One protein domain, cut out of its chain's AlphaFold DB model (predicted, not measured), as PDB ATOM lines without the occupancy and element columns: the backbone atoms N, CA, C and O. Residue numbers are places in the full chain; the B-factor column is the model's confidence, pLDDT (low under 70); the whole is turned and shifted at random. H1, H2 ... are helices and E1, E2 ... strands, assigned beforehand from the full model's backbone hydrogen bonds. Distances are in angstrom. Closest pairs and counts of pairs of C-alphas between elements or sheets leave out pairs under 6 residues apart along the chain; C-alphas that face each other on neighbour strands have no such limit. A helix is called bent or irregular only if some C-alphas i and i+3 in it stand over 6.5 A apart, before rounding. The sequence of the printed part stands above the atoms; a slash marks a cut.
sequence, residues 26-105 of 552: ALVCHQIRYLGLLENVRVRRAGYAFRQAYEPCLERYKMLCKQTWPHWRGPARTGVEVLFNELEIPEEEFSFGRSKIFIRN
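AT A GLANCE: This is residues 26 to 105 of the 552 residues of the protein "Myosin IB" of Meleagris gallopavo (UniProt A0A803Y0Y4). What would one see first? A small sheet of three strands, E1, E3 and E2, with helices H3 and H4 packed side by side next to it, makes a head, and helices H1 and H2 run away from it one after the other as an arm that makes the long axis. Within the arm, residues 30 to 36 stick out free. What is it built of? The printed part has 80 residues, with four named helices and three named strands in the order H1 H2 E1 H3 H4 E2 E3, of mixed class; the sheet's order is E1, E3, E2, antiparallel. How compact is it? It is loose, with a radius of gyration of the C-alphas of 16.7 A and spans of 51 by 22 by 21 A.

HOW THE PARTS SIT: How is the sheet paired? The inner strand E3, residues 100 to 103, is antiparallel to the edge strand E1, residues 50 to 53, at 158 degrees, with N 101 and O 52 at 2.8 A. E3 also forms a hairpin with the edge strand E2, residues 94 to 96, at 165 degrees, with N 95 and O 102 at 2.8 A. Which helices are on the sheet? H3, residues 54 to 64, stands up from it, its line rising 73 degrees out of a local plane only just fitted, to 6 C-alphas. H4, residues 76 to 86, only grazes the sheet with residues 76 to 84; it touches H3, closest at the C-alphas of Glu 55 and Ala 76, 5.3 A, the same way at a shallow tilt of 33 degrees, only just short of steep. E1, H3, H4 and E2 form a split strand-helix-strand unit, two strands running the same way with E3 between them, and its crossover is right-handed. What of the other helices? H1, residues 26 to 34, and H2, residues 37 to 46, are close but not clearly touching, the C-alphas of Ile 32 and Leu 38 being closest at 6.7 A, with a steep tilt of 55 degrees; neither is on the sheet. In H1, H2 and H4 every O i to N i+4 pair is within hydrogen-bond range, and in H3 5 of 7.

IN THESE COORDINATES: Where do the elements begin and end? H1 begins at C-alpha 26, (177.299, 153.396, 130.137), and E3 ends at C-alpha 103, (179.005, 121.626, 123.816). How long are they? H1 measures 12.3 A, H2 14.2 A, H3 15.4 A, H4 15.3 A, E1 10.5 A, E2 7.0 A and E3 9.9 A. H3 is irregular, with C-alphas 60 and 63 7.6 A apart.

THE WHOLE: How large is it? The C-alphas of Ala 26 and Arg 73 are the two farthest apart, at 52.1 A. Are there cuts, long links or weak places? The printed part has no cut, the link from H3 to H4 is long, with 11 residues, and no printed residue is under 70 in pLDDT.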
ATOM      1  N   ALA A  26     178.539 152.974 130.786       92.31
ATOM      2  CA  ALA A  26     177.299 153.396 130.137       92.31
ATOM      3  C   ALA A  26     177.471 153.544 128.614       92.31
ATOM      4  O   ALA A  26     176.651 153.048 127.835       92.31
ATOM      5  N   LEU A  27     178.576 154.168 128.187       92.44
ATOM      6  CA  LEU A  27     178.911 154.367 126.774       92.44
ATOM      7  C   LEU A  27     179.170 153.033 126.059       92.44
ATOM      8  O   LEU A  27     178.727 152.822 124.927       92.44
ATOM      9  N   VAL A  28     179.899 152.125 126.703       92.31
ATOM     10  CA  VAL A  28     180.226 150.818 126.122       92.31
ATOM     11  C   VAL A  28     179.001 149.905 126.099       92.31
ATOM     12  O   VAL A  28     178.741 149.269 125.079       92.31
ATOM     13  N   CYS A  29     178.183 149.884 127.155       91.75
ATOM     14  CA  CYS A  29     176.932 149.128 127.178       91.75
ATOM     15  C   CYS A  29     175.959 149.580 126.082       91.75
ATOM     16  O   CYS A  29     175.316 148.731 125.463       91.75
ATOM     17  N   HIS A  30     175.865 150.886 125.813       91.12
ATOM     18  CA  HIS A  30     175.060 151.397 124.704       91.12
ATOM     19  C   HIS A  30     175.562 150.862 123.351       91.12
ATOM     20  O   HIS A  30     174.772 150.320 122.579       91.12
ATOM     21  N   GLN A  31     176.875 150.929 123.096       91.69
ATOM     22  CA  GLN A  31     177.487 150.393 121.871       91.69
ATOM     23  C   GLN A  31     177.266 148.884 121.722       91.69
ATOM     24  O   GLN A  31     176.894 148.427 120.649       91.69
ATOM     25  N   ILE A  32     177.414 148.115 122.804       91.94
ATOM     26  CA  ILE A  32     177.177 146.664 122.814       91.94
ATOM     27  C   ILE A  32     175.734 146.317 122.416       91.94
ATOM     28  O   ILE A  32     175.511 145.343 121.697       91.94
ATOM     29  N   ARG A  33     174.749 147.092 122.888       89.00
ATOM     30  CA  ARG A  33     173.339 146.897 122.521       89.00
ATOM     31  C   ARG A  33     173.085 147.292 121.069       89.00
ATOM     32  O   ARG A  33     172.486 146.511 120.341       89.00
ATOM     33  N   TYR A  34     173.573 148.462 120.657       86.62
ATOM     34  CA  TYR A  34     173.387 148.993 119.304       86.62
ATOM     35  C   TYR A  34     174.009 148.095 118.226       86.62
ATOM     36  O   TYR A  34     173.379 147.820 117.212       86.62
ATOM     37  N   LEU A  35     175.217 147.583 118.470       87.88
ATOM     38  CA  LEU A  35     175.912 146.673 117.557       87.88
ATOM     39  C   LEU A  35     175.309 145.255 117.536       87.88
ATOM     40  O   LEU A  35     175.754 144.396 116.782       87.88
ATOM     41  N   GLY A  36     174.312 144.974 118.382       86.12
ATOM     42  CA  GLY A  36     173.687 143.656 118.458       86.12
ATOM     43  C   GLY A  36     174.614 142.571 119.009       86.12
ATOM     44  O   GLY A  36     174.313 141.387 118.881       86.12
ATOM     45  N   LEU A  37     175.721 142.935 119.668       86.44
ATOM     46  CA  LEU A  37     176.697 141.980 120.204       86.44
ATOM     47  C   LEU A  37     176.066 140.990 121.189       86.44
ATOM     48  O   LEU A  37     176.407 139.806 121.187       86.44
ATOM     49  N   LEU A  38     175.116 141.448 122.009       83.38
ATOM     50  CA  LEU A  38     174.375 140.572 122.922       83.38
ATOM     51  C   LEU A  38     173.473 139.589 122.177       83.38
ATOM     52  O   LEU A  38     173.375 138.435 122.590       83.38
ATOM     53  N   GLU A  39     172.857 140.020 121.080       82.31
ATOM     54  CA  GLU A  39     171.993 139.170 120.265       82.31
ATOM     55  C   GLU A  39     172.826 138.152 119.475       82.31
ATOM     56  O   GLU A  39     172.521 136.963 119.479       82.31
ATOM     57  N   ASN A  40     173.985 138.564 118.950       81.19
ATOM     58  CA  ASN A  40     174.984 137.672 118.355       81.19
ATOM     59  C   ASN A  40     175.439 136.586 119.342       81.19
ATOM     60  O   ASN A  40     175.566 135.412 118.982       81.19
ATOM     61  N   VAL A  41     175.671 136.953 120.606       77.88
ATOM     62  CA  VAL A  41     176.005 135.995 121.667       77.88
ATOM     63  C   VAL A  41     174.806 135.107 122.014       77.88
ATOM     64  O   VAL A  41     175.001 133.909 122.207       77.88
ATOM     65  N   ARG A  42     173.579 135.641 122.063       80.88
ATOM     66  CA  ARG A  42     172.348 134.866 122.311       80.88
ATOM     67  C   ARG A  42     172.086 133.833 121.222       80.88
ATOM     68  O   ARG A  42     171.919 132.667 121.554       80.88
ATOM     69  N   VAL A  43     172.163 134.212 119.947       78.25
ATOM     70  CA  VAL A  43     172.019 133.293 118.807       78.25
ATOM     71  C   VAL A  43     173.104 132.213 118.838       78.25
ATOM     72  O   VAL A  43     172.818 131.030 118.663       78.25
ATOM     73  N   ARG A  44     174.356 132.578 119.153       71.00
ATOM     74  CA  ARG A  44     175.440 131.593 119.320       71.00
ATOM     75  C   ARG A  44     175.222 130.652 120.510       71.00
ATOM     76  O   ARG A  44     175.634 129.498 120.423       71.00
ATOM     77  N   ARG A  45     174.591 131.125 121.590       70.31
ATOM     78  CA  ARG A  45     174.228 130.336 122.783       70.31
ATOM     79  C   ARG A  45     172.952 129.506 122.610       70.31
ATOM     80  O   ARG A  45     172.783 128.555 123.358       70.31
ATOM     81  N   ALA A  46     172.079 129.846 121.661       74.19
ATOM     82  CA  ALA A  46     170.887 129.057 121.336       74.19
ATOM     83  C   ALA A  46     171.247 127.726 120.646       74.19
ATOM     84  O   ALA A  46     170.520 126.742 120.771       74.19
ATOM     85  N   GLY A  47     172.387 127.692 119.947       79.75
ATOM     86  CA  GLY A  47     173.018 126.469 119.447       79.75
ATOM     87  C   GLY A  47     174.124 125.960 120.377       79.75
ATOM     88  O   GLY A  47     174.037 126.047 121.596       79.75
ATOM     89  N   TYR A  48     175.208 125.442 119.799       84.00
ATOM     90  CA  TYR A  48     176.379 125.029 120.575       84.00
ATOM     91  C   TYR A  48     177.218 126.232 121.007       84.00
ATOM     92  O   TYR A  48     177.874 126.873 120.171       84.00
ATOM     93  N   ALA A  49     177.217 126.518 122.310       80.00
ATOM     94  CA  ALA A  49     177.964 127.625 122.891       80.00
ATOM     95  C   ALA A  49     179.484 127.450 122.754       80.00
ATOM     96  O   ALA A  49     180.198 128.440 122.591       80.00
ATOM     97  N   PHE A  50     179.989 126.211 122.777       85.81
ATOM     98  CA  PHE A  50     181.424 125.929 122.717       85.81
ATOM     99  C   PHE A  50     181.771 124.869 121.666       85.81
ATOM    100  O   PHE A  50     181.019 123.923 121.437       85.81
ATOM    101  N   ARG A  51     182.909 125.055 120.986       89.62
ATOM    102  CA  ARG A  51     183.382 124.195 119.890       89.62
ATOM    103  C   ARG A  51     184.891 124.026 120.000       89.62
ATOM    104  O   ARG A  51     185.611 125.020 119.926       89.62
ATOM    105  N   GLN A  52     185.379 122.797 120.112       91.31
ATOM    106  CA  GLN A  52     186.812 122.526 120.263       91.31
ATOM    107  C   GLN A  52     187.225 121.311 119.437       91.31
ATOM    108  O   GLN A  52     186.446 120.383 119.266       91.31
ATOM    109  N   ALA A  53     188.444 121.312 118.897       95.50
ATOM    110  CA  ALA A  53     189.006 120.114 118.274       95.50
ATOM    111  C   ALA A  53     189.162 118.980 119.306       95.50
ATOM    112  O   ALA A  53     189.288 119.243 120.503       95.50
ATOM    113  N   TYR A  54     189.157 117.728 118.844       95.44
ATOM    114  CA  TYR A  54     189.239 116.575 119.745       95.44
ATOM    115  C   TYR A  54     190.567 116.502 120.507       95.44
ATOM    116  O   TYR A  54     190.541 116.331 121.720       95.44
ATOM    117  N   GLU A  55     191.707 116.717 119.838       93.75
ATOM    118  CA  GLU A  55     193.040 116.642 120.467       93.75
ATOM    119  C   GLU A  55     193.180 117.598 121.666       93.75
ATOM    120  O   GLU A  55     193.465 117.139 122.775       93.75
ATOM    121  N   PRO A  56     192.899 118.915 121.531       94.69
ATOM    122  CA  PRO A  56     193.064 119.838 122.650       94.69
ATOM    123  C   PRO A  56     192.012 119.638 123.748       94.69
ATOM    124  O   PRO A  56     192.246 120.034 124.887       94.69
ATOM    125  N   CYS A  57     190.848 119.063 123.419       93.19
ATOM    126  CA  CYS A  57     189.843 118.690 124.412       93.19
ATOM    127  C   CYS A  57     190.333 117.498 125.243       93.19
ATOM    128  O   CYS A  57     190.316 117.551 126.473       93.19
ATOM    129  N   LEU A  58     190.836 116.454 124.581       94.69
ATOM    130  CA  LEU A  58     191.333 115.257 125.244       94.69
ATOM    131  C   LEU A  58     192.542 115.566 126.125       94.69
ATOM    132  O   LEU A  58     192.528 115.239 127.304       94.69
ATOM    133  N   GLU A  59     193.551 116.267 125.610       93.56
ATOM    134  CA  GLU A  59     194.744 116.614 126.396       93.56
ATOM    135  C   GLU A  59     194.412 117.443 127.643       93.56
ATOM    136  O   GLU A  59     195.031 117.278 128.697       93.56
ATOM    137  N   ARG A  60     193.395 118.306 127.552       94.31
ATOM    138  CA  ARG A  60     192.968 119.152 128.668       94.31
ATOM    139  C   ARG A  60     192.248 118.365 129.761       94.31
ATOM    140  O   ARG A  60     192.487 118.640 130.937       94.31
ATOM    141  N   TYR A  61     191.396 117.411 129.386       93.81
ATOM    142  CA  TYR A  61     190.467 116.749 130.309       93.81
ATOM    143  C   TYR A  61     190.755 115.263 130.565       93.81
ATOM    144  O   TYR A  61     190.161 114.699 131.477       93.81
ATOM    145  N   LYS A  62     191.712 114.627 129.873       93.56
ATOM    146  CA  LYS A  62     192.045 113.194 130.035       93.56
ATOM    147  C   LYS A  62     192.379 112.771 131.465       93.56
ATOM    148  O   LYS A  62     192.270 111.597 131.781       93.56
ATOM    149  N   MET A  63     192.785 113.707 132.329       92.69
ATOM    150  CA  MET A  63     193.064 113.459 133.754       92.69
ATOM    151  C   MET A  63     191.829 113.129 134.594       92.69
ATOM    152  O   MET A  63     191.974 112.649 135.721       92.69
ATOM    153  N   LEU A  64     190.640 113.409 134.062       93.31
ATOM    154  CA  LEU A  64     189.362 113.163 134.720       93.31
ATOM    155  C   LEU A  64     188.887 111.712 134.594       93.31
ATOM    156  O   LEU A  64     188.103 111.267 135.422       93.31
ATOM    157  N   CYS A  65     189.386 110.975 133.601       92.00
ATOM    158  CA  CYS A  65     189.008 109.595 133.313       92.00
ATOM    159  C   CYS A  65     190.223 108.679 133.502       92.00
ATOM    160  O   CYS A  65     191.331 108.975 133.041       92.00
ATOM    161  N   LYS A  66     190.030 107.548 134.190       89.62
ATOM    162  CA  LYS A  66     191.126 106.608 134.482       89.62
ATOM    163  C   LYS A  66     191.629 105.901 133.226       89.62
ATOM    164  O   LYS A  66     192.804 105.556 133.173       89.62
ATOM    165  N   GLN A  67     190.761 105.699 132.235       90.38
ATOM    166  CA  GLN A  67     191.094 105.005 130.988       90.38
ATOM    167  C   GLN A  67     191.908 105.882 130.029       90.38
ATOM    168  O   GLN A  67     192.757 105.381 129.295       90.38
ATOM    169  N   THR A  68     191.678 107.199 130.042       91.94
ATOM    170  CA  THR A  68     192.403 108.153 129.188       91.94
ATOM    171  C   THR A  68     193.684 108.694 129.829       91.94
ATOM    172  O   THR A  68     194.557 109.212 129.128       91.94
ATOM    173  N   TRP A  69     193.817 108.598 131.155       90.31
ATOM    174  CA  TRP A  69     194.990 109.053 131.904       90.31
ATOM    175  C   TRP A  69     196.054 107.951 132.043       90.31
ATOM    176  O   TRP A  69     195.706 106.806 132.314       90.31
ATOM    177  N   PRO A  70     197.367 108.257 131.987       89.94
ATOM    178  CA  PRO A  70     198.000 109.539 131.648       89.94
ATOM    179  C   PRO A  70     198.243 109.741 130.143       89.94
ATOM    180  O   PRO A  70     198.434 110.874 129.685       89.94
ATOM    181  N   HIS A  71     198.228 108.653 129.372       90.81
ATOM    182  CA  HIS A  71     198.530 108.646 127.947       90.81
ATOM    183  C   HIS A  71     197.428 107.923 127.177       90.81
ATOM    184  O   HIS A  71     197.159 106.752 127.436       90.81
ATOM    185  N   TRP A  72     196.851 108.605 126.189       92.94
ATOM    186  CA  TRP A  72     195.902 108.018 125.250       92.94
ATOM    187  C   TRP A  72     196.623 107.599 123.967       92.94
ATOM    188  O   TRP A  72     197.452 108.350 123.457       92.94
ATOM    189  N   ARG A  73     196.334 106.395 123.457       90.00
ATOM    190  CA  ARG A  73     196.989 105.830 122.257       90.00
ATOM    191  C   ARG A  73     196.073 105.722 121.033       90.00
ATOM    192  O   ARG A  73     196.559 105.412 119.952       90.00
ATOM    193  N   GLY A  74     194.767 105.928 121.200       91.44
ATOM    194  CA  GLY A  74     193.789 105.849 120.113       91.44
ATOM    195  C   GLY A  74     193.539 107.198 119.426       91.44
ATOM    196  O   GLY A  74     194.118 108.215 119.814       91.44
ATOM    197  N   PRO A  75     192.618 107.255 118.449       94.06
ATOM    198  CA  PRO A  75     192.154 108.517 117.882       94.06
ATOM    199  C   PRO A  75     191.542 109.422 118.961       94.06
ATOM    200  O   PRO A  75     190.823 108.948 119.846       94.06
ATOM    201  N   ALA A  76     191.779 110.734 118.883       93.31
ATOM    202  CA  ALA A  76     191.313 111.669 119.909       93.31
ATOM    203  C   ALA A  76     189.787 111.724 120.050       93.31
ATOM    204  O   ALA A  76     189.288 111.925 121.152       93.31
ATOM    205  N   ARG A  77     189.031 111.505 118.964       94.56
ATOM    206  CA  ARG A  77     187.560 111.445 119.017       94.56
ATOM    207  C   ARG A  77     187.082 110.350 119.971       94.56
ATOM    208  O   ARG A  77     186.298 110.638 120.863       94.56
ATOM    209  N   THR A  78     187.601 109.134 119.808       94.25
ATOM    210  CA  THR A  78     187.262 107.983 120.653       94.25
ATOM    211  C   THR A  78     187.696 108.216 122.100       94.25
ATOM    212  O   THR A  78     186.984 107.854 123.024       94.25
ATOM    213  N   GLY A  79     188.833 108.889 122.317       94.06
ATOM    214  CA  GLY A  79     189.264 109.266 123.668       94.06
ATOM    215  C   GLY A  79     188.316 110.259 124.344       94.06
ATOM    216  O   GLY A  79     188.035 110.127 125.530       94.06
ATOM    217  N   VAL A  80     187.790 111.235 123.595       94.31
ATOM    218  CA  VAL A  80     186.792 112.192 124.108       94.31
ATOM    219  C   VAL A  80     185.454 111.502 124.379       94.31
ATOM    220  O   VAL A  80     184.793 111.847 125.348       94.31
ATOM    221  N   GLU A  81     185.082 110.505 123.581       93.62
ATOM    222  CA  GLU A  81     183.891 109.678 123.803       93.62
ATOM    223  C   GLU A  81     183.993 108.855 125.092       93.62
ATOM    224  O   GLU A  81     183.130 108.972 125.956       93.62
ATOM    225  N   VAL A  82     185.100 108.131 125.294       94.50
ATOM    226  CA  VAL A  82     185.370 107.406 126.550       94.50
ATOM    227  C   VAL A  82     185.348 108.352 127.754       94.50
ATOM    228  O   VAL A  82     184.739 108.043 128.776       94.50
ATOM    229  N   LEU A  83     185.968 109.526 127.621       94.06
ATOM    230  CA  LEU A  83     185.992 110.548 128.662       94.06
ATOM    231  C   LEU A  83     184.586 111.059 129.015       94.06
ATOM    232  O   LEU A  83     184.266 111.175 130.192       94.06
ATOM    233  N   PHE A  84     183.766 111.405 128.019       93.06
ATOM    234  CA  PHE A  84     182.427 111.963 128.247       93.06
ATOM    235  C   PHE A  84     181.462 110.905 128.794       93.06
ATOM    236  O   PHE A  84     180.629 111.240 129.637       93.06
ATOM    237  N   ASN A  85     181.642 109.642 128.396       91.75
ATOM    238  CA  ASN A  85     180.896 108.506 128.929       91.75
ATOM    239  C   ASN A  85     181.261 108.225 130.396       91.75
ATOM    240  O   ASN A  85     180.366 108.085 131.223       91.75
ATOM    241  N   GLU A  86     182.553 108.201 130.757       91.50
ATOM    242  CA  GLU A  86     182.986 107.992 132.155       91.50
ATOM    243  C   GLU A  86     182.594 109.164 133.073       91.50
ATOM    244  O   GLU A  86     182.421 108.979 134.273       91.50
ATOM    245  N   LEU A  87     182.432 110.370 132.516       90.50
ATOM    246  CA  LEU A  87     181.957 111.554 133.243       90.50
ATOM    247  C   LEU A  87     180.432 111.698 133.285       90.50
ATOM    248  O   LEU A  87     179.951 112.691 133.840       90.50
ATOM    249  N   GLU A  88     179.698 110.744 132.702       91.44
ATOM    250  CA  GLU A  88     178.231 110.704 132.678       91.44
ATOM    251  C   GLU A  88     177.622 112.042 132.222       91.44
ATOM    252  O   GLU A  88     176.689 112.584 132.824       91.44
ATOM    253  N   ILE A  89     178.199 112.639 131.175       90.31
ATOM    254  CA  ILE A  89     177.654 113.872 130.606       90.31
ATOM    255  C   ILE A  89     176.406 113.498 129.798       90.31
ATOM    256  O   ILE A  89     176.497 112.612 128.951       90.31
ATOM    257  N   PRO A  90     175.253 114.158 130.010       91.25
ATOM    258  CA  PRO A  90     174.052 113.881 129.227       91.25
ATOM    259  C   PRO A  90     174.296 114.088 127.727       91.25
ATOM    260  O   PRO A  90     174.863 115.109 127.332       91.25
ATOM    261  N   GLU A  91     173.827 113.166 126.885       87.50
ATOM    262  CA  GLU A  91     174.016 113.241 125.424       87.50
ATOM    263  C   GLU A  91     173.387 114.502 124.800       87.50
ATOM    264  O   GLU A  91     173.866 115.004 123.789       87.50
ATOM    265  N   GLU A  92     172.367 115.087 125.435       88.62
ATOM    266  CA  GLU A  92     171.719 116.333 124.991       88.62
ATOM    267  C   GLU A  92     172.627 117.575 125.090       88.62
ATOM    268  O   GLU A  92     172.393 118.598 124.430       88.62
ATOM    269  N   GLU A  93     173.659 117.501 125.935       89.06
ATOM    270  CA  GLU A  93     174.559 118.607 126.260       89.06
ATOM    271  C   GLU A  93     175.757 118.705 125.306       89.06
ATOM    272  O   GLU A  93     176.467 119.719 125.304       89.06
ATOM    273  N   PHE A  94     175.988 117.698 124.460       91.62
ATOM    274  CA  PHE A  94     177.090 117.707 123.503       91.62
ATOM    275  C   PHE A  94     176.741 117.032 122.174       91.62
ATOM    276  O   PHE A  94     175.722 116.380 122.006       91.62
ATOM    277  N   SER A  95     177.586 117.226 121.168       91.62
ATOM    278  CA  SER A  95     177.482 116.512 119.898       91.62
ATOM    279  C   SER A  95     178.832 116.361 119.224       91.62
ATOM    280  O   SER A  95     179.649 117.288 119.187       91.62
ATOM    281  N   PHE A  96     179.055 115.183 118.648       93.56
ATOM    282  CA  PHE A  96     180.272 114.851 117.922       93.56
ATOM    283  C   PHE A  96     180.179 115.301 116.463       93.56
ATOM    284  O   PHE A  96     179.381 114.784 115.685       93.56
ATOM    285  N   GLY A  97     181.032 116.244 116.058       91.38
ATOM    286  CA  GLY A  97     181.228 116.565 114.645       91.38
ATOM    287  C   GLY A  97     182.353 115.749 114.008       91.38
ATOM    288  O   GLY A  97     182.990 114.911 114.643       91.38
ATOM    289  N   ARG A  98     182.672 116.047 112.743       89.44
ATOM    290  CA  ARG A  98     183.748 115.350 112.010       89.44
ATOM    291  C   ARG A  98     185.129 115.519 112.659       89.44
ATOM    292  O   ARG A  98     185.870 114.553 112.765       89.44
ATOM    293  N   SER A  99     185.464 116.728 113.116       90.88
ATOM    294  CA  SER A  99     186.790 117.061 113.676       90.88
ATOM    295  C   SER A  99     186.755 117.772 115.035       90.88
ATOM    296  O   SER A  99     187.808 118.061 115.608       90.88
ATOM    297  N   LYS A 100     185.561 118.089 115.546       94.44
ATOM    298  CA  LYS A 100     185.363 118.906 116.750       94.44
ATOM    299  C   LYS A 100     184.233 118.357 117.615       94.44
ATOM    300  O   LYS A 100     183.243 117.867 117.074       94.44
ATOM    301  N   ILE A 101     184.372 118.519 118.927       94.19
ATOM    302  CA  ILE A 101     183.299 118.373 119.911       94.19
ATOM    303  C   ILE A 101     182.541 119.698 120.035       94.19
ATOM    304  O   ILE A 101     183.141 120.782 120.026       94.19
ATOM    305  N   PHE A 102     181.220 119.608 120.132       92.56
ATOM    306  CA  PHE A 102     180.317 120.738 120.297       92.56
ATOM    307  C   PHE A 102     179.605 120.596 121.641       92.56
ATOM    308  O   PHE A 102     179.013 119.557 121.890       92.56
ATOM    309  N   ILE A 103     179.667 121.614 122.500       90.44
ATOM    310  CA  ILE A 103     179.005 121.626 123.816       90.44
ATOM    311  C   ILE A 103     177.910 122.686 123.788       90.44
ATOM    312  O   ILE A 103     178.145 123.827 123.367       90.44
ATOM    313  N   ARG A 104     176.704 122.286 124.192       86.81
ATOM    314  CA  ARG A 104     175.485 123.083 124.096       86.81
ATOM    315  C   ARG A 104     175.453 124.147 125.180       86.81
ATOM    316  O   ARG A 104     175.509 125.334 124.858       86.81
ATOM    317  N   ASN A 105     175.455 123.741 126.448       85.00
ATOM    318  CA  ASN A 105     175.384 124.669 127.567       85.00
ATOM    319  C   ASN A 105     176.781 125.047 128.092       85.00
ATOM    320  O   ASN A 105     177.598 124.167 128.381       85.00
TER     321      ASN A 105